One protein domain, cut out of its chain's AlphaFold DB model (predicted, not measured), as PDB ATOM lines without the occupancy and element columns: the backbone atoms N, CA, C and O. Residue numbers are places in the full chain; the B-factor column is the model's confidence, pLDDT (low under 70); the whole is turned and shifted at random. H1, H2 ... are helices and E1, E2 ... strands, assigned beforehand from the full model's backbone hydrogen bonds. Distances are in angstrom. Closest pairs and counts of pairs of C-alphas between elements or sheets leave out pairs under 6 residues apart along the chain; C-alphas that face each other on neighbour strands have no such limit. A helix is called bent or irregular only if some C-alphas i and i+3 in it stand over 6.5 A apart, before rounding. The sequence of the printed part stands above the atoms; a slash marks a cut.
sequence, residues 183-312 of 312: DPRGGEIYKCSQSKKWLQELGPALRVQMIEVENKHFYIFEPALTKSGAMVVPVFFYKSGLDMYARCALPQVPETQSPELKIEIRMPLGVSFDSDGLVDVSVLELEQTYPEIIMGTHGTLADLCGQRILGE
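What this domain is: This is residues 183 to 312 of the 312 residues of an uncharacterized protein of Puccinia graminis f. sp. tritici (UniProt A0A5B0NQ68). A strongly twisted, curled sheet of five strands, with the long bent strand E4 among them, has the small hairpin E1 and E2 packed over part of it with its strands crossed, as a small sandwich. At one end of this body H1 only grazes the large sheet, and of the opening stretch before it residues 186 to 192 stick out; toward the other end lie H2, the two-stranded sheet E6 and E9, and the long loop of residues 250 to 264. The printed part has 130 residues, with two named helices and nine named strands in the order H1 E1 E2 E3 E4 E5 E6 E7 E8 H2 E9. The large sheet runs E7 E5 E4 E3 E8, antiparallel throughout, and the class is mixed, though named elements hold just 53 residues. The whole is compact by its radius of gyration of the C-alphas, 15.8 A, yet elongated in outline, 57 by 31 by 22 A.

Where its parts are: In the large sheet, E4 is residues 231 to 240, 22.2 A long, from C-alpha 231 at (260.971, 255.613, 348.434), and bends by 79 degrees at residue 235. E5 is residues 243 to 249, 19.4 A, E7 residues 278 to 282, 13.0 A, E3 residues 224 to 226 and E8 residues 286 to 288. E1 is residues 210 to 213 and E2 residues 216 to 219. H1, residues 196 to 201, begins at C-alpha 196 (280.092, 256.748, 368.273). E6 is residues 265 to 267, H2 residues 301 to 305, and E9 residues 309 to 311, ending at C-alpha 311 (265.490, 270.715, 353.561).

How they stand to each other: E3, E4 and E5 form a meander, each strand the antiparallel neighbour of the one before. N 235 and O 247 of E4 and E5 are 2.8 A apart, N 224 and O 232 of E3 and E4 2.8 A, N 246 and O 281 of E5 and E7 2.8 A, and N 225 and O 288 of E3 and E8 3.0 A. In the hairpin E1 and E2, N 211 and O 218 are 2.9 A apart. Its sheet and the large one form a sandwich, two sheets face to face, with strands at 65 degrees; the closest C-alphas of E1 and E4 are those of Ile 211 and Phe 237, 7.3 A. H1 only grazes the large sheet with residues 198 to 200. H2 is not on it; the closest C-alphas of E6 and H2 are those of Ile 265 and Cys 305, 7.0 A. E6 and E9 are parallel, with N 310 and O 265 2.9 A apart. In H1 and H2 every O i to N i+4 pair is within hydrogen-bond range.

The domain as a whole: The C-alphas farthest apart are those of Tyr 190 and Pro 259, 57.7 A. The printed part has no cut. The links E5 to E6 and E8 to H2 are long. The mean pLDDT of the printed part is 86.6; residues 254 to 262, 269, 298 and 311 to 312 are under 70.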
ATOM      1  N   ASP A 183     277.845 249.614 364.358       94.62
ATOM      2  CA  ASP A 183     277.089 249.713 365.597       94.62
ATOM      3  C   ASP A 183     277.445 248.528 366.518       94.62
ATOM      4  O   ASP A 183     277.149 247.372 366.179       94.62
ATOM      5  N   PRO A 184     278.056 248.773 367.696       91.19
ATOM      6  CA  PRO A 184     278.371 247.714 368.650       91.19
ATOM      7  C   PRO A 184     277.126 247.132 369.343       91.19
ATOM      8  O   PRO A 184     277.262 246.166 370.094       91.19
ATOM      9  N   ARG A 185     275.921 247.691 369.134       88.12
ATOM     10  CA  ARG A 185     274.655 247.264 369.766       88.12
ATOM     11  C   ARG A 185     274.741 247.214 371.294       88.12
ATOM     12  O   ARG A 185     274.234 246.296 371.938       88.12
ATOM     13  N   GLY A 186     275.445 248.185 371.873       84.62
ATOM     14  CA  GLY A 186     275.704 248.265 373.314       84.62
ATOM     15  C   GLY A 186     276.789 247.314 373.840       84.62
ATOM     16  O   GLY A 186     276.970 247.232 375.053       84.62
ATOM     17  N   GLY A 187     277.502 246.600 372.961       87.00
ATOM     18  CA  GLY A 187     278.674 245.796 373.314       87.00
ATOM     19  C   GLY A 187     279.927 246.629 373.610       87.00
ATOM     20  O   GLY A 187     279.952 247.849 373.441       87.00
ATOM     21  N   GLU A 188     280.989 245.951 374.046       89.00
ATOM     22  CA  GLU A 188     282.288 246.585 374.284       89.00
ATOM     23  C   GLU A 188     282.940 247.041 372.972       89.00
ATOM     24  O   GLU A 188     282.965 246.314 371.977       89.00
ATOM     25  N   ILE A 189     283.502 248.249 372.989       91.75
ATOM     26  CA  ILE A 189     284.194 248.847 371.846       91.75
ATOM     27  C   ILE A 189     285.634 248.332 371.823       91.75
ATOM     28  O   ILE A 189     286.401 248.598 372.749       91.75
ATOM     29  N   TYR A 190     286.023 247.649 370.746       91.94
ATOM     30  CA  TYR A 190     287.387 247.126 370.569       91.94
ATOM     31  C   TYR A 190     288.080 247.624 369.292       91.94
ATOM     32  O   TYR A 190     289.260 247.339 369.081       91.94
ATOM     33  N   LYS A 191     287.374 248.376 368.436       91.56
ATOM     34  CA  LYS A 191     287.912 248.946 367.191       91.56
ATOM     35  C   LYS A 191     287.374 250.349 366.904       91.56
ATOM     36  O   LYS A 191     286.282 250.710 367.331       91.56
ATOM     37  N   CYS A 192     288.128 251.140 366.138       90.88
ATOM     38  CA  CYS A 192     287.773 252.531 365.825       90.88
ATOM     39  C   CYS A 192     286.490 252.673 364.991       90.88
ATOM     40  O   CYS A 192     285.802 253.684 365.120       90.88
ATOM     41  N   SER A 193     286.142 251.678 364.171       93.81
ATOM     42  CA  SER A 193     284.883 251.656 363.406       93.81
ATOM     43  C   SER A 193     283.641 251.600 364.290       93.81
ATOM     44  O   SER A 193     282.601 252.102 363.885       93.81
ATOM     45  N   GLN A 194     283.761 251.104 365.525       94.88
ATOM     46  CA  GLN A 194     282.684 251.098 366.524       94.88
ATOM     47  C   GLN A 194     282.559 252.420 367.296       94.88
ATOM     48  O   GLN A 194     281.808 252.525 368.266       94.88
ATOM     49  N   SER A 195     283.327 253.444 366.914       92.19
ATOM     50  CA  SER A 195     283.272 254.743 367.568       92.19
ATOM     51  C   SER A 195     281.954 255.452 367.274       92.19
ATOM     52  O   SER A 195     281.621 255.723 366.116       92.19
ATOM     53  N   LYS A 196     281.274 255.880 368.344       91.88
ATOM     54  CA  LYS A 196     280.092 256.748 368.273       91.88
ATOM     55  C   LYS A 196     280.340 257.990 367.414       91.88
ATOM     56  O   LYS A 196     279.465 258.395 366.655       91.88
ATOM     57  N   LYS A 197     281.557 258.550 367.474       92.44
ATOM     58  CA  LYS A 197     281.929 259.733 366.693       92.44
ATOM     59  C   LYS A 197     281.746 259.501 365.197       92.44
ATOM     60  O   LYS A 197     281.188 260.355 364.518       92.44
ATOM     61  N   TRP A 198     282.196 258.352 364.693       93.38
ATOM     62  CA  TRP A 198     282.105 258.031 363.270       93.38
ATOM     63  C   TRP A 198     280.664 257.723 362.857       93.38
ATOM     64  O   TRP A 198     280.196 258.252 361.851       93.38
ATOM     65  N   LEU A 199     279.941 256.938 363.659       92.69
ATOM     66  CA  LEU A 199     278.562 256.569 363.349       92.69
ATOM     67  C   LEU A 199     277.596 257.767 363.397       92.69
ATOM     68  O   LEU A 199     276.742 257.894 362.523       92.69
ATOM     69  N   GLN A 200     277.725 258.644 364.399       91.88
ATOM     70  CA  GLN A 200     276.673 259.610 364.744       91.88
ATOM     71  C   GLN A 200     277.094 261.086 364.668       91.88
ATOM     72  O   GLN A 200     276.265 261.936 364.351       91.88
ATOM     73  N   GLU A 201     278.351 261.415 364.976       90.94
ATOM     74  CA  GLU A 201     278.749 262.803 365.281       90.94
ATOM     75  C   GLU A 201     279.445 263.520 364.118       90.94
ATOM     76  O   GLU A 201     279.524 264.749 364.113       90.94
ATOM     77  N   LEU A 202     279.953 262.789 363.120       91.62
ATOM     78  CA  LEU A 202     280.538 263.417 361.934       91.62
ATOM     79  C   LEU A 202     279.479 264.216 361.167       91.62
ATOM     80  O   LEU A 202     278.321 263.813 361.072       91.62
ATOM     81  N   GLY A 203     279.877 265.351 360.594       90.69
ATOM     82  CA  GLY A 203     279.013 266.133 359.709       90.69
ATOM     83  C   GLY A 203     278.754 265.412 358.376       90.69
ATOM     84  O   GLY A 203     279.563 264.566 357.990       90.69
ATOM     85  N   PRO A 204     277.681 265.763 357.639       89.06
ATOM     86  CA  PRO A 204     277.303 265.136 356.368       89.06
ATOM     87  C   PRO A 204     278.456 264.897 355.386       89.06
ATOM     88  O   PRO A 204     278.578 263.796 354.871       89.06
ATOM     89  N   ALA A 205     279.350 265.874 355.200       91.00
ATOM     90  CA  ALA A 205     280.478 265.787 354.261       91.00
ATOM     91  C   ALA A 205     281.607 264.825 354.685       91.00
ATOM     92  O   ALA A 205     282.446 264.462 353.868       91.00
ATOM     93  N   LEU A 206     281.657 264.436 355.963       91.12
ATOM     94  CA  LEU A 206     282.705 263.572 356.523       91.12
ATOM     95  C   LEU A 206     282.205 262.152 356.824       91.12
ATOM     96  O   LEU A 206     282.986 261.299 357.238       91.12
ATOM     97  N   ARG A 207     280.905 261.899 356.645       90.81
ATOM     98  CA  ARG A 207     280.309 260.565 356.774       90.81
ATOM     99  C   ARG A 207     280.661 259.702 355.567       90.81
ATOM    100  O   ARG A 207     281.184 260.181 354.561       90.81
ATOM    101  N   VAL A 208     280.324 258.421 355.661       94.38
ATOM    102  CA  VAL A 208     280.317 257.533 354.497       94.38
ATOM    103  C   VAL A 208     279.310 258.066 353.483       94.38
ATOM    104  O   VAL A 208     278.134 258.213 353.803       94.38
ATOM    105  N   GLN A 209     279.793 258.371 352.281       95.31
ATOM    106  CA  GLN A 209     279.000 259.051 351.256       95.31
ATOM    107  C   GLN A 209     278.194 258.097 350.382       95.31
ATOM    108  O   GLN A 209     277.163 258.489 349.848       95.31
ATOM    109  N   MET A 210     278.680 256.870 350.201       96.19
ATOM    110  CA  MET A 210     278.177 255.957 349.185       96.19
ATOM    111  C   MET A 210     278.311 254.511 349.645       96.19
ATOM    112  O   MET A 210     279.261 254.173 350.355       96.19
ATOM    113  N   ILE A 211     277.373 253.675 349.213       96.38
ATOM    114  CA  ILE A 211     277.465 252.222 349.302       96.38
ATOM    115  C   ILE A 211     277.201 251.585 347.938       96.38
ATOM    116  O   ILE A 211     276.359 252.053 347.168       96.38
ATOM    117  N   GLU A 212     277.933 250.513 347.641       95.25
ATOM    118  CA  GLU A 212     277.762 249.736 346.418       95.25
ATOM    119  C   GLU A 212     276.912 248.490 346.685       95.25
ATOM    120  O   GLU A 212     277.210 247.699 347.584       95.25
ATOM    121  N   VAL A 213     275.863 248.306 345.883       94.38
ATOM    122  CA  VAL A 213     274.962 247.147 345.921       94.38
ATOM    123  C   VAL A 213     274.698 246.709 344.493       94.38
ATOM    124  O   VAL A 213     274.250 247.514 343.686       94.38
ATOM    125  N   GLU A 214     274.979 245.447 344.161       91.38
ATOM    126  CA  GLU A 214     274.730 244.895 342.816       91.38
ATOM    127  C   GLU A 214     275.289 245.781 341.675       91.38
ATOM    128  O   GLU A 214     274.649 245.956 340.639       91.38
ATOM    129  N   ASN A 215     276.493 246.347 341.859       93.12
ATOM    130  CA  ASN A 215     277.151 247.252 340.902       93.12
ATOM    131  C   ASN A 215     276.383 248.574 340.653       93.12
ATOM    132  O   ASN A 215     276.569 249.236 339.629       93.12
ATOM    133  N   LYS A 216     275.512 248.960 341.592       94.88
ATOM    134  CA  LYS A 216     274.865 250.271 341.681       94.88
ATOM    135  C   LYS A 216     275.387 251.028 342.893       94.88
ATOM    136  O   LYS A 216     275.678 250.436 343.931       94.88
ATOM    137  N   HIS A 217     275.462 252.346 342.766       96.38
ATOM    138  CA  HIS A 217     275.950 253.227 343.820       96.38
ATOM    139  C   HIS A 217     274.790 254.019 344.412       96.38
ATOM    140  O   HIS A 217     274.099 254.740 343.695       96.38
ATOM    141  N   PHE A 218     274.598 253.888 345.720       96.38
ATOM    142  CA  PHE A 218     273.605 254.642 346.474       96.38
ATOM    143  C   PHE A 218     274.318 255.674 347.329       96.38
ATOM    144  O   PHE A 218     275.166 255.313 348.148       96.38
ATOM    145  N   TYR A 219     273.974 256.943 347.144       95.38
ATOM    146  CA  TYR A 219     274.562 258.045 347.891       95.38
ATOM    147  C   TYR A 219     273.661 258.477 349.044       95.38
ATOM    148  O   TYR A 219     272.438 258.313 349.012       95.38
ATOM    149  N   ILE A 220     274.272 259.042 350.083       93.19
ATOM    150  CA  ILE A 220     273.514 259.753 351.111       93.19
ATOM    151  C   ILE A 220     272.842 260.988 350.502       93.19
ATOM    152  O   ILE A 220     273.382 261.613 349.592       93.19
ATOM    153  N   PHE A 221     271.675 261.357 351.022       91.44
ATOM    154  CA  PHE A 221     270.856 262.469 350.527       91.44
ATOM    155  C   PHE A 221     270.410 262.333 349.064       91.44
ATOM    156  O   PHE A 221     270.031 263.328 348.455       91.44
ATOM    157  N   GLU A 222     270.386 261.120 348.514       91.44
ATOM    158  CA  GLU A 222     269.745 260.831 347.231       91.44
ATOM    159  C   GLU A 222     268.548 259.888 347.425       91.44
ATOM    160  O   GLU A 222     268.637 258.934 348.201       91.44
ATOM    161  N   PRO A 223     267.408 260.119 346.751       91.88
ATOM    162  CA  PRO A 223     266.283 259.197 346.801       91.88
ATOM    163  C   PRO A 223     266.655 257.830 346.225       91.88
ATOM    164  O   PRO A 223     267.242 257.727 345.150       91.88
ATOM    165  N   ALA A 224     266.241 256.778 346.915       93.75
ATOM    166  CA  ALA A 224     266.364 255.399 346.481       93.75
ATOM    167  C   ALA A 224     265.009 254.702 346.612       93.75
ATOM    168  O   ALA A 224     264.263 254.941 347.567       93.75
ATOM    169  N   LEU A 225     264.686 253.827 345.662       94.19
ATOM    170  CA  LEU A 225     263.508 252.972 345.756       94.19
ATOM    171  C   LEU A 225     263.917 251.611 346.307       94.19
ATOM    172  O   LEU A 225     264.856 250.979 345.814       94.19
ATOM    173  N   THR A 226     263.197 251.166 347.330       94.25
ATOM    174  CA  THR A 226     263.355 249.814 347.864       94.25
ATOM    175  C   THR A 226     262.618 248.789 347.001       94.25
ATOM    176  O   THR A 226     261.660 249.137 346.311       94.25
ATOM    177  N   LYS A 227     262.975 247.508 347.130       93.19
ATOM    178  CA  LYS A 227     262.266 246.365 346.516       93.19
ATOM    179  C   LYS A 227     260.784 246.307 346.896       93.19
ATOM    180  O   LYS A 227     259.955 245.792 346.152       93.19
ATOM    181  N   SER A 228     260.435 246.864 348.058       90.81
ATOM    182  CA  SER A 228     259.046 246.998 348.515       90.81
ATOM    183  C   SER A 228     258.245 248.089 347.784       90.81
ATOM    184  O   SER A 228     257.033 248.183 347.965       90.81
ATOM    185  N   GLY A 229     258.904 248.922 346.971       88.25
ATOM    186  CA  GLY A 229     258.316 250.084 346.304       88.25
ATOM    187  C   GLY A 229     258.265 251.348 347.167       88.25
ATOM    188  O   GLY A 229     257.767 252.375 346.712       88.25
ATOM    189  N   ALA A 230     258.778 251.311 348.402       90.44
ATOM    190  CA  ALA A 230     258.895 252.498 349.242       90.44
ATOM    191  C   ALA A 230     260.108 253.340 348.827       90.44
ATOM    192  O   ALA A 230     261.213 252.808 348.678       90.44
ATOM    193  N   MET A 231     259.902 254.649 348.676       90.88
ATOM    194  CA  MET A 231     260.971 255.613 348.434       90.88
ATOM    195  C   MET A 231     261.566 256.073 349.763       90.88
ATOM    196  O   MET A 231     260.845 256.453 350.685       90.88
ATOM    197  N   VAL A 232     262.888 256.045 349.842       93.19
ATOM    198  CA  VAL A 232     263.666 256.362 351.038       93.19
ATOM    199  C   VAL A 232     264.845 257.248 350.656       93.19
ATOM    200  O   VAL A 232     265.305 257.207 349.519       93.19
ATOM    201  N   VAL A 233     265.353 258.048 351.590       93.38
ATOM    202  CA  VAL A 233     266.576 258.835 351.383       93.38
ATOM    203  C   VAL A 233     267.607 258.417 352.431       93.38
ATOM    204  O   VAL A 233     267.406 258.720 353.611       93.38
ATOM    205  N   PRO A 234     268.693 257.714 352.060       94.50
ATOM    206  CA  PRO A 234     269.742 257.330 353.001       94.50
ATOM    207  C   PRO A 234     270.419 258.555 353.625       94.50
ATOM    208  O   PRO A 234     270.778 259.499 352.929       94.50
ATOM    209  N   VAL A 235     270.617 258.541 354.944       93.69
ATOM    210  CA  VAL A 235     271.318 259.606 355.689       93.69
ATOM    211  C   VAL A 235     272.607 259.079 356.322       93.69
ATOM    212  O   VAL A 235     273.599 259.805 356.420       93.69
ATOM    213  N   PHE A 236     272.604 257.811 356.738       95.06
ATOM    214  CA  PHE A 236     273.768 257.125 357.295       95.06
ATOM    215  C   PHE A 236     273.875 255.719 356.713       95.06
ATOM    216  O   PHE A 236     272.869 255.019 356.622       95.06
ATOM    217  N   PHE A 237     275.093 255.282 356.406       96.56
ATOM    218  CA  PHE A 237     275.404 253.881 356.128       96.56
ATOM    219  C   PHE A 237     276.243 253.321 357.264       96.56
ATOM    220  O   PHE A 237     277.211 253.953 357.689       96.56
ATOM    221  N   TYR A 238     275.875 252.142 357.751       96.62
ATOM    222  CA  TYR A 238     276.569 251.506 358.858       96.62
ATOM    223  C   TYR A 238     276.420 249.990 358.819       96.62
ATOM    224  O   TYR A 238     275.527 249.435 358.179       96.62
ATOM    225  N   LYS A 239     277.320 249.317 359.521       95.88
ATOM    226  CA  LYS A 239     277.290 247.877 359.731       95.88
ATOM    227  C   LYS A 239     276.658 247.573 361.081       95.88
ATOM    228  O   LYS A 239     276.994 248.215 362.071       95.88
ATOM    229  N   SER A 240     275.798 246.564 361.150       93.81
ATOM    230  CA  SER A 240     275.296 246.039 362.421       93.81
ATOM    231  C   SER A 240     275.354 244.518 362.397       93.81
ATOM    232  O   SER A 240     274.671 243.852 361.622       93.81
ATOM    233  N   GLY A 241     276.229 243.940 363.224       89.19
ATOM    234  CA  GLY A 241     276.519 242.508 363.164       89.19
ATOM    235  C   GLY A 241     277.199 242.114 361.849       89.19
ATOM    236  O   GLY A 241     278.317 242.547 361.578       89.19
ATOM    237  N   LEU A 242     276.555 241.251 361.060       90.06
ATOM    238  CA  LEU A 242     277.068 240.806 359.756       90.06
ATOM    239  C   LEU A 242     276.485 241.601 358.584       90.06
ATOM    240  O   LEU A 242     277.018 241.515 357.480       90.06
ATOM    241  N   ASP A 243     275.441 242.386 358.838       94.50
ATOM    242  CA  ASP A 243     274.628 243.014 357.809       94.50
ATOM    243  C   ASP A 243     274.913 244.515 357.700       94.50
ATOM    244  O   ASP A 243     275.404 245.164 358.634       94.50
ATOM    245  N   MET A 244     274.602 245.063 356.528       96.25
ATOM    246  CA  MET A 244     274.746 246.480 356.208       96.25
ATOM    247  C   MET A 244     273.376 247.151 356.199       96.25
ATOM    248  O   MET A 244     272.431 246.657 355.579       96.25
ATOM    249  N   TYR A 245     273.294 248.308 356.844       96.94
ATOM    250  CA  TYR A 245     272.071 249.082 356.991       96.94
ATOM    251  C   TYR A 245     272.265 250.516 356.511       96.94
ATOM    252  O   TYR A 245     273.332 251.123 356.644       96.94
ATOM    253  N   ALA A 246     271.190 251.049 355.949       96.25
ATOM    254  CA  ALA A 246     271.015 252.450 355.653       96.25
ATOM    255  C   ALA A 246     269.979 253.003 356.629       96.25
ATOM    256  O   ALA A 246     268.860 252.494 356.713       96.25
ATOM    257  N   ARG A 247     270.342 254.047 357.371       94.62
ATOM    258  CA  ARG A 247     269.385 254.794 358.179       94.62
ATOM    259  C   ARG A 247     268.792 255.890 357.314       94.62
ATOM    260  O   ARG A 247     269.506 256.807 356.900       94.62
ATOM    261  N   CYS A 248     267.513 255.756 357.001       94.06
ATOM    262  CA  CYS A 248     266.864 256.507 355.943       94.06
ATOM    263  C   CYS A 248     265.791 257.450 356.479       94.06
ATOM    264  O   CYS A 248     265.017 257.089 357.363       94.06
ATOM    265  N   ALA A 249     265.702 258.635 355.884       92.12
ATOM    266  CA  ALA A 249     264.544 259.500 356.027       92.12
ATOM    267  C   ALA A 249     263.437 259.042 355.068       92.12
ATOM    268  O   ALA A 249     263.712 258.601 353.947       92.12
ATOM    269  N   LEU A 250     262.186 259.174 355.505       89.06
ATOM    270  CA  LEU A 250     261.022 258.999 354.643       89.06
ATOM    271  C   LEU A 250     260.675 260.357 354.018       89.06
ATOM    272  O   LEU A 250     260.206 261.244 354.736       89.06
ATOM    273  N   PRO A 251     260.935 260.559 352.715       85.12
ATOM    274  CA  PRO A 251     260.635 261.822 352.068       85.12
ATOM    275  C   PRO A 251     259.125 262.042 351.970       85.12
ATOM    276  O   PRO A 251     258.359 261.123 351.673       85.12
ATOM    277  N   GLN A 252     258.706 263.291 352.152       81.12
ATOM    278  CA  GLN A 252     257.357 263.711 351.798       81.12
ATOM    279  C   GLN A 252     257.359 264.205 350.355       81.12
ATOM    280  O   GLN A 252     258.187 265.039 349.987       81.12
ATOM    281  N   VAL A 253     256.419 263.695 349.559       75.00
ATOM    282  CA  VAL A 253     256.183 264.124 348.177       75.00
ATOM    283  C   VAL A 253     254.803 264.764 348.082       75.00
ATOM    284  O   VAL A 253     253.834 264.097 347.719       75.00
ATOM    285  N   PRO A 254     254.664 266.043 348.464       69.38
ATOM    286  CA  PRO A 254     253.469 266.795 348.135       69.38
ATOM    287  C   PRO A 254     253.378 266.987 346.616       69.38
ATOM    288  O   PRO A 254     254.294 267.503 345.974       69.38
ATOM    289  N   GLU A 255     252.248 266.596 346.037       65.56
ATOM    290  CA  GLU A 255     251.923 266.921 344.651       65.56
ATOM    291  C   GLU A 255     251.496 268.388 344.561       65.56
ATOM    292  O   GLU A 255     250.506 268.810 345.168       65.56
ATOM    293  N   THR A 256     252.224 269.186 343.780       60.97
ATOM    294  CA  THR A 256     251.775 270.546 343.471       60.97
ATOM    295  C   THR A 256     250.758 270.469 342.332       60.97
ATOM    296  O   THR A 256     251.099 270.023 341.239       60.97
ATOM    297  N   GLN A 257     249.520 270.930 342.556       56.19
ATOM    298  CA  GLN A 257     248.448 270.985 341.541       56.19
ATOM    299  C   GLN A 257     248.691 272.087 340.488       56.19
ATOM    300  O   GLN A 257     247.881 272.995 340.304       56.19
ATOM    301  N   SER A 258     249.839 272.042 339.816       54.66
ATOM    302  CA  SER A 258     250.170 272.883 338.663       54.66
ATOM    303  C   SER A 258     249.929 272.108 337.357       54.66
ATOM    304  O   SER A 258     249.934 270.877 337.376       54.66
ATOM    305  N   PRO A 259     249.719 272.783 336.209       58.47
ATOM    306  CA  PRO A 259     249.549 272.111 334.913       58.47
ATOM    307  C   PRO A 259     250.786 271.303 334.475       58.47
ATOM    308  O   PRO A 259     250.666 270.399 333.653       58.47
ATOM    309  N   GLU A 260     251.951 271.604 335.049       62.81
ATOM    310  CA  GLU A 260     253.180 270.817 334.967       62.81
ATOM    311  C   GLU A 260     253.392 270.142 336.329       62.81
ATOM    312  O   GLU A 260     253.477 270.819 337.357       62.81
ATOM    313  N   LEU A 261     253.406 268.809 336.357       63.38
ATOM    314  CA  LEU A 261     253.480 268.016 337.584       63.38
ATOM    315  C   LEU A 261     254.881 268.180 338.192       63.38
ATOM    316  O   LEU A 261     255.837 267.567 337.727       63.38
ATOM    317  N   LYS A 262     255.018 269.055 339.191       66.94
ATOM    318  CA  LYS A 262     256.290 269.316 339.873       66.94
ATOM    319  C   LYS A 262     256.295 268.633 341.233       66.94
ATOM    320  O   LYS A 262     255.426 268.901 342.068       66.94
ATOM    321  N   ILE A 263     257.276 267.759 341.438       73.75
ATOM    322  CA  ILE A 263     257.463 267.008 342.680       73.75
ATOM    323  C   ILE A 263     258.460 267.762 343.558       73.75
ATOM    324  O   ILE A 263     259.584 268.032 343.143       73.75
ATOM    325  N   GLU A 264     258.063 268.086 344.784       77.94
ATOM    326  CA  GLU A 264     258.994 268.560 345.806       77.94
ATOM    327  C   GLU A 264     259.334 267.398 346.731       77.94
ATOM    328  O   GLU A 264     258.444 266.818 347.343       77.94
ATOM    329  N   ILE A 265     260.614 267.051 346.838       79.12
ATOM    330  CA  ILE A 265     261.079 266.072 347.823       79.12
ATOM    331  C   ILE A 265     261.492 266.854 349.058       79.12
ATOM    332  O   ILE A 265     262.437 267.645 348.996       79.12
ATOM    333  N   ARG A 266     260.777 266.644 350.163       80.56
ATOM    334  CA  ARG A 266     261.094 267.275 351.446       80.56
ATOM    335  C   ARG A 266     261.657 266.261 352.415       80.56
ATOM    336  O   ARG A 266     261.084 265.181 352.586       80.56
ATOM    337  N   MET A 267     262.766 266.618 353.050       78.69
ATOM    338  CA  MET A 267     263.353 265.825 354.122       78.69
ATOM    339  C   MET A 267     263.927 266.730 355.211       78.69
ATOM    340  O   MET A 267     264.444 267.802 354.898       78.69
ATOM    341  N   PRO A 268     263.895 266.292 356.476       70.75
ATOM    342  CA  PRO A 268     264.558 267.024 357.539       70.75
ATOM    343  C   PRO A 268     266.079 267.017 357.314       70.75
ATOM    344  O   PRO A 268     266.685 265.952 357.137       70.75
ATOM    345  N   LEU A 269     266.710 268.195 357.298       67.69
ATOM    346  CA  LEU A 269     268.173 268.313 357.236       67.69
ATOM    347  C   LEU A 269     268.770 268.276 358.649       67.69
ATOM    348  O   LEU A 269     268.222 268.822 359.599       67.69
ATOM    349  N   GLY A 270     269.931 267.634 358.801       73.06
ATOM    350  CA  GLY A 270     270.650 267.626 360.083       73.06
ATOM    351  C   GLY A 270     270.067 266.691 361.150       73.06
ATOM    352  O   GLY A 270     270.326 266.879 362.336       73.06
ATOM    353  N   VAL A 271     269.315 265.667 360.743       81.12
ATOM    354  CA  VAL A 271     268.767 264.663 361.663       81.12
ATOM    355  C   VAL A 271     269.891 263.905 362.377       81.12
ATOM    356  O   VAL A 271     270.853 263.452 361.745       81.12
ATOM    357  N   SER A 272     269.767 263.764 363.698       89.12
ATOM    358  CA  SER A 272     270.654 262.913 364.492       89.12
ATOM    359  C   SER A 272     270.440 261.442 364.144       89.12
ATOM    360  O   SER A 272     269.344 261.035 363.761       89.12
ATOM    361  N   PHE A 273     271.483 260.627 364.306       89.38
ATOM    362  CA  PHE A 273     271.383 259.188 364.063       89.38
ATOM    363  C   PHE A 273     270.228 258.566 364.862       89.38
ATOM    364  O   PHE A 273     269.381 257.908 364.280       89.38
ATOM    365  N   ASP A 274     270.109 258.873 366.155       89.19
ATOM    366  CA  ASP A 274     269.094 258.292 367.047       89.19
ATOM    367  C   ASP A 274     267.676 258.886 366.894       89.19
ATOM    368  O   ASP A 274     266.816 258.644 367.735       89.19
ATOM    369  N   SER A 275     267.406 259.687 365.860       89.00
ATOM    370  CA  SER A 275     266.072 260.261 365.648       89.00
ATOM    371  C   SER A 275     265.034 259.192 365.293       89.00
ATOM    372  O   SER A 275     265.276 258.359 364.415       89.00
ATOM    373  N   ASP A 276     263.850 259.291 365.904       86.62
ATOM    374  CA  ASP A 276     262.673 258.458 365.605       86.62
ATOM    375  C   ASP A 276     262.113 258.697 364.191       86.62
ATOM    376  O   ASP A 276     261.334 257.899 363.675       86.62
ATOM    377  N   GLY A 277     262.497 259.807 363.549       84.62
ATOM    378  CA  GLY A 277     262.102 260.129 362.175       84.62
ATOM    379  C   GLY A 277     262.871 259.355 361.100       84.62
ATOM    380  O   GLY A 277     262.569 259.509 359.916       84.62
ATOM    381  N   LEU A 278     263.873 258.560 361.490       91.38
ATOM    382  CA  LEU A 278     264.647 257.721 360.581       91.38
ATOM    383  C   LEU A 278     264.276 256.251 360.760       91.38
ATOM    384  O   LEU A 278     264.064 255.775 361.872       91.38
ATOM    385  N   VAL A 279     264.253 255.525 359.648       93.56
ATOM    386  CA  VAL A 279     263.973 254.089 359.613       93.56
ATOM    387  C   VAL A 279     265.221 253.352 359.158       93.56
ATOM    388  O   VAL A 279     265.882 253.764 358.204       93.56
ATOM    389  N   ASP A 280     265.536 252.249 359.830       94.75
ATOM    390  CA  ASP A 280     266.606 251.356 359.404       94.75
ATOM    391  C   ASP A 280     266.123 250.463 358.257       94.75
ATOM    392  O   ASP A 280     265.142 249.726 358.374       94.75
ATOM    393  N   VAL A 281     266.830 250.532 357.134       95.69
ATOM    394  CA  VAL A 281     266.569 249.755 355.924       95.69
ATOM    395  C   VAL A 281     267.798 248.903 355.643       95.69
ATOM    396  O   VAL A 281     268.924 249.402 355.650       95.69
ATOM    397  N   SER A 282     267.607 247.607 355.399       96.38
ATOM    398  CA  SER A 282     268.708 246.760 354.932       96.38
ATOM    399  C   SER A 282     269.193 247.270 353.579       96.38
ATOM    400  O   SER A 282     268.394 247.522 352.680       96.38
ATOM    401  N   VAL A 283     270.505 247.391 353.408       95.19
ATOM    402  CA  VAL A 283     271.102 247.872 352.154       95.19
ATOM    403  C   VAL A 283     270.735 246.965 350.971       95.19
ATOM    404  O   VAL A 283     270.602 247.440 349.848       95.19
ATOM    405  N   LEU A 284     270.477 245.680 351.228       95.06
ATOM    406  CA  LEU A 284     270.026 244.717 350.219       95.06
ATOM    407  C   LEU A 284     268.593 244.967 349.718       95.06
ATOM    408  O   LEU A 284     268.202 244.393 348.702       95.06
ATOM    409  N   GLU A 285     267.806 245.787 350.417       95.56
ATOM    410  CA  GLU A 285     266.466 246.195 349.980       95.56
ATOM    411  C   GLU A 285     266.506 247.362 348.993       95.56
ATOM    412  O   GLU A 285     265.487 247.640 348.370       95.56
ATOM    413  N   LEU A 286     267.642 248.048 348.828       94.56
ATOM    414  CA  LEU A 286     267.793 249.136 347.861       94.56
ATOM    415  C   LEU A 286     267.891 248.561 346.441       94.56
ATOM    416  O   LEU A 286     268.729 247.703 346.173       94.56
ATOM    417  N   GLU A 287     267.030 249.024 345.531       94.44
ATOM    418  CA  GLU A 287     266.927 248.474 344.171       94.44
ATOM    419  C   GLU A 287     267.190 249.520 343.087       94.44
ATOM    420  O   GLU A 287     268.017 249.291 342.200       94.44
ATOM    421  N   GLN A 288     266.493 250.659 343.139       93.75
ATOM    422  CA  GLN A 288     266.605 251.705 342.118       93.75
ATOM    423  C   GLN A 288     267.289 252.938 342.686       93.75
ATOM    424  O   GLN A 288     266.891 253.464 343.731       93.75
ATOM    425  N   THR A 289     268.314 253.398 341.976       93.62
ATOM    426  CA  THR A 289     268.992 254.663 342.277       93.62
ATOM    427  C   THR A 289     268.149 255.840 341.797       93.62
ATOM    428  O   THR A 289     267.322 255.688 340.902       93.62
ATOM    429  N   TYR A 290     268.383 257.030 342.346       90.25
ATOM    430  CA  TYR A 290     267.681 258.261 341.980       90.25
ATOM    431  C   TYR A 290     267.403 258.468 340.469       90.25
ATOM    432  O   TYR A 290     266.248 258.737 340.127       90.25
ATOM    433  N   PRO A 291     268.378 258.316 339.545       88.81
ATOM    434  CA  PRO A 291     268.129 258.500 338.111       88.81
ATOM    435  C   PRO A 291     267.272 257.396 337.472       88.81
ATOM    436  O   PRO A 291     266.715 257.603 336.397       88.81
ATOM    437  N   GLU A 292     267.172 256.223 338.098       90.62
ATOM    438  CA  GLU A 292     266.401 255.085 337.589       90.62
ATOM    439  C   GLU A 292     264.922 255.146 337.992       90.62
ATOM    440  O   GLU A 292     264.102 254.459 337.385       90.62
ATOM    441  N   ILE A 293     264.568 255.955 338.998       88.38
ATOM    442  CA  ILE A 293     263.202 256.015 339.527       88.38
ATOM    443  C   ILE A 293     262.274 256.659 338.492       88.38
ATOM    444  O   ILE A 293     262.420 257.835 338.149       88.38
ATOM    445  N   ILE A 294     261.276 255.901 338.033       85.75
ATOM    446  CA  ILE A 294     260.251 256.357 337.084       85.75
ATOM    447  C   ILE A 294     258.932 256.600 337.823       85.75
ATOM    448  O   ILE A 294     258.376 255.694 338.445       85.75
ATOM    449  N   MET A 295     258.386 257.810 337.696       79.19
ATOM    450  CA  MET A 295     257.106 258.199 338.297       79.19
ATOM    451  C   MET A 295     255.963 258.017 337.291       79.19
ATOM    452  O   MET A 295     255.452 258.969 336.693       79.19
ATOM    453  N   GLY A 296     255.560 256.761 337.082       76.25
ATOM    454  CA  GLY A 296     254.455 256.408 336.187       76.25
ATOM    455  C   GLY A 296     254.698 256.862 334.743       76.25
ATOM    456  O   GLY A 296     255.737 256.572 334.158       76.25
ATOM    457  N   THR A 297     253.738 257.576 334.148       71.56
ATOM    458  CA  THR A 297     253.854 258.104 332.773       71.56
ATOM    459  C   THR A 297     254.563 259.456 332.685       71.56
ATOM    460  O   THR A 297     254.737 259.972 331.585       71.56
ATOM    461  N   HIS A 298     254.939 260.056 333.819       68.62
ATOM    462  CA  HIS A 298     255.416 261.441 333.892       68.62
ATOM    463  C   HIS A 298     256.936 261.588 333.719       68.62
ATOM    464  O   HIS A 298     257.437 262.707 333.735       68.62
ATOM    465  N   GLY A 299     257.657 260.487 333.490       81.00
ATOM    466  CA  GLY A 299     259.107 260.486 333.287       81.00
ATOM    467  C   GLY A 299     259.882 260.104 334.546       81.00
ATOM    468  O   GLY A 299     259.348 259.439 335.441       81.00
ATOM    469  N   THR A 300     261.162 260.475 334.592       85.62
ATOM    470  CA  THR A 300     262.029 260.163 335.736       85.62
ATOM    471  C   THR A 300     261.739 261.097 336.907       85.62
ATOM    472  O   THR A 300     261.348 262.252 336.721       85.62
ATOM    473  N   LEU A 301     261.959 260.622 338.134       83.62
ATOM    474  CA  LEU A 301     261.858 261.458 339.328       83.62
ATOM    475  C   LEU A 301     262.780 262.680 339.214       83.62
ATOM    476  O   LEU A 301     262.372 263.781 339.574       83.62
ATOM    477  N   ALA A 302     263.976 262.489 338.654       84.38
ATOM    478  CA  ALA A 302     264.980 263.534 338.518       84.38
ATOM    479  C   ALA A 302     264.526 264.724 337.663       84.38
ATOM    480  O   ALA A 302     264.813 265.876 338.010       84.38
ATOM    481  N   ASP A 303     263.781 264.454 336.588       83.69
ATOM    482  CA  ASP A 303     263.202 265.493 335.735       83.69
ATOM    483  C   ASP A 303     262.093 266.258 336.472       83.69
ATOM    484  O   ASP A 303     261.994 267.482 336.370       83.69
ATOM    485  N   LEU A 304     261.288 265.548 337.268       80.38
ATOM    486  CA  LEU A 304     260.113 266.099 337.950       80.38
ATOM    487  C   LEU A 304     260.455 266.957 339.175       80.38
ATOM    488  O   LEU A 304     259.721 267.901 339.481       80.38
ATOM    489  N   CYS A 305     261.550 266.655 339.878       78.00
ATOM    490  CA  CYS A 305     262.007 267.438 341.032       78.00
ATOM    491  C   CYS A 305     263.105 268.459 340.697       78.00
ATOM    492  O   CYS A 305     263.527 269.231 341.564       78.00
ATOM    493  N   GLY A 306     263.560 268.514 339.440       76.69
ATOM    494  CA  GLY A 306     264.554 269.487 338.983       76.69
ATOM    495  C   GLY A 306     265.900 269.367 339.700       76.69
ATOM    496  O   GLY A 306     266.568 270.381 339.905       76.69
ATOM    497  N   GLN A 307     266.274 268.144 340.104       77.94
ATOM    498  CA  GLN A 307     267.527 267.835 340.809       77.94
ATOM    499  C   GLN A 307     267.687 268.541 342.161       77.94
ATOM    500  O   GLN A 307     268.790 268.937 342.539       77.94
ATOM    501  N   ARG A 308     266.585 268.736 342.894       75.62
ATOM    502  CA  ARG A 308     266.607 269.415 344.194       75.62
ATOM    503  C   ARG A 308     265.843 268.641 345.253       75.62
ATOM    504  O   ARG A 308     264.740 268.155 345.016       75.62
ATOM    505  N   ILE A 309     266.423 268.625 346.445       73.75
ATOM    506  CA  ILE A 309     265.766 268.216 347.682       73.75
ATOM    507  C   ILE A 309     265.648 269.460 348.553       73.75
ATOM    508  O   ILE A 309     266.609 270.217 348.702       73.75
ATOM    509  N   LEU A 310     264.451 269.695 349.084       70.56
ATOM    510  CA  LEU A 310     264.193 270.787 350.008       70.56
ATOM    511  C   LEU A 310     264.397 270.276 351.431       70.56
ATOM    512  O   LEU A 310     263.777 269.299 351.852       70.56
ATOM    513  N   GLY A 311     265.295 270.943 352.144       62.38
ATOM    514  CA  GLY A 311     265.490 270.715 353.561       62.38
ATOM    515  C   GLY A 311     264.465 271.451 354.398       62.38
ATOM    516  O   GLY A 311     264.313 272.661 354.222       62.38
ATOM    517  N   GLU A 312     263.810 270.731 355.301       56.78
ATOM    518  CA  GLU A 312     263.063 271.307 356.427       56.78
ATOM    519  C   GLU A 312     263.886 271.241 357.721       56.78
ATOM    520  O   GLU A 312     264.717 270.309 357.865       56.78
TER     521      GLU A 312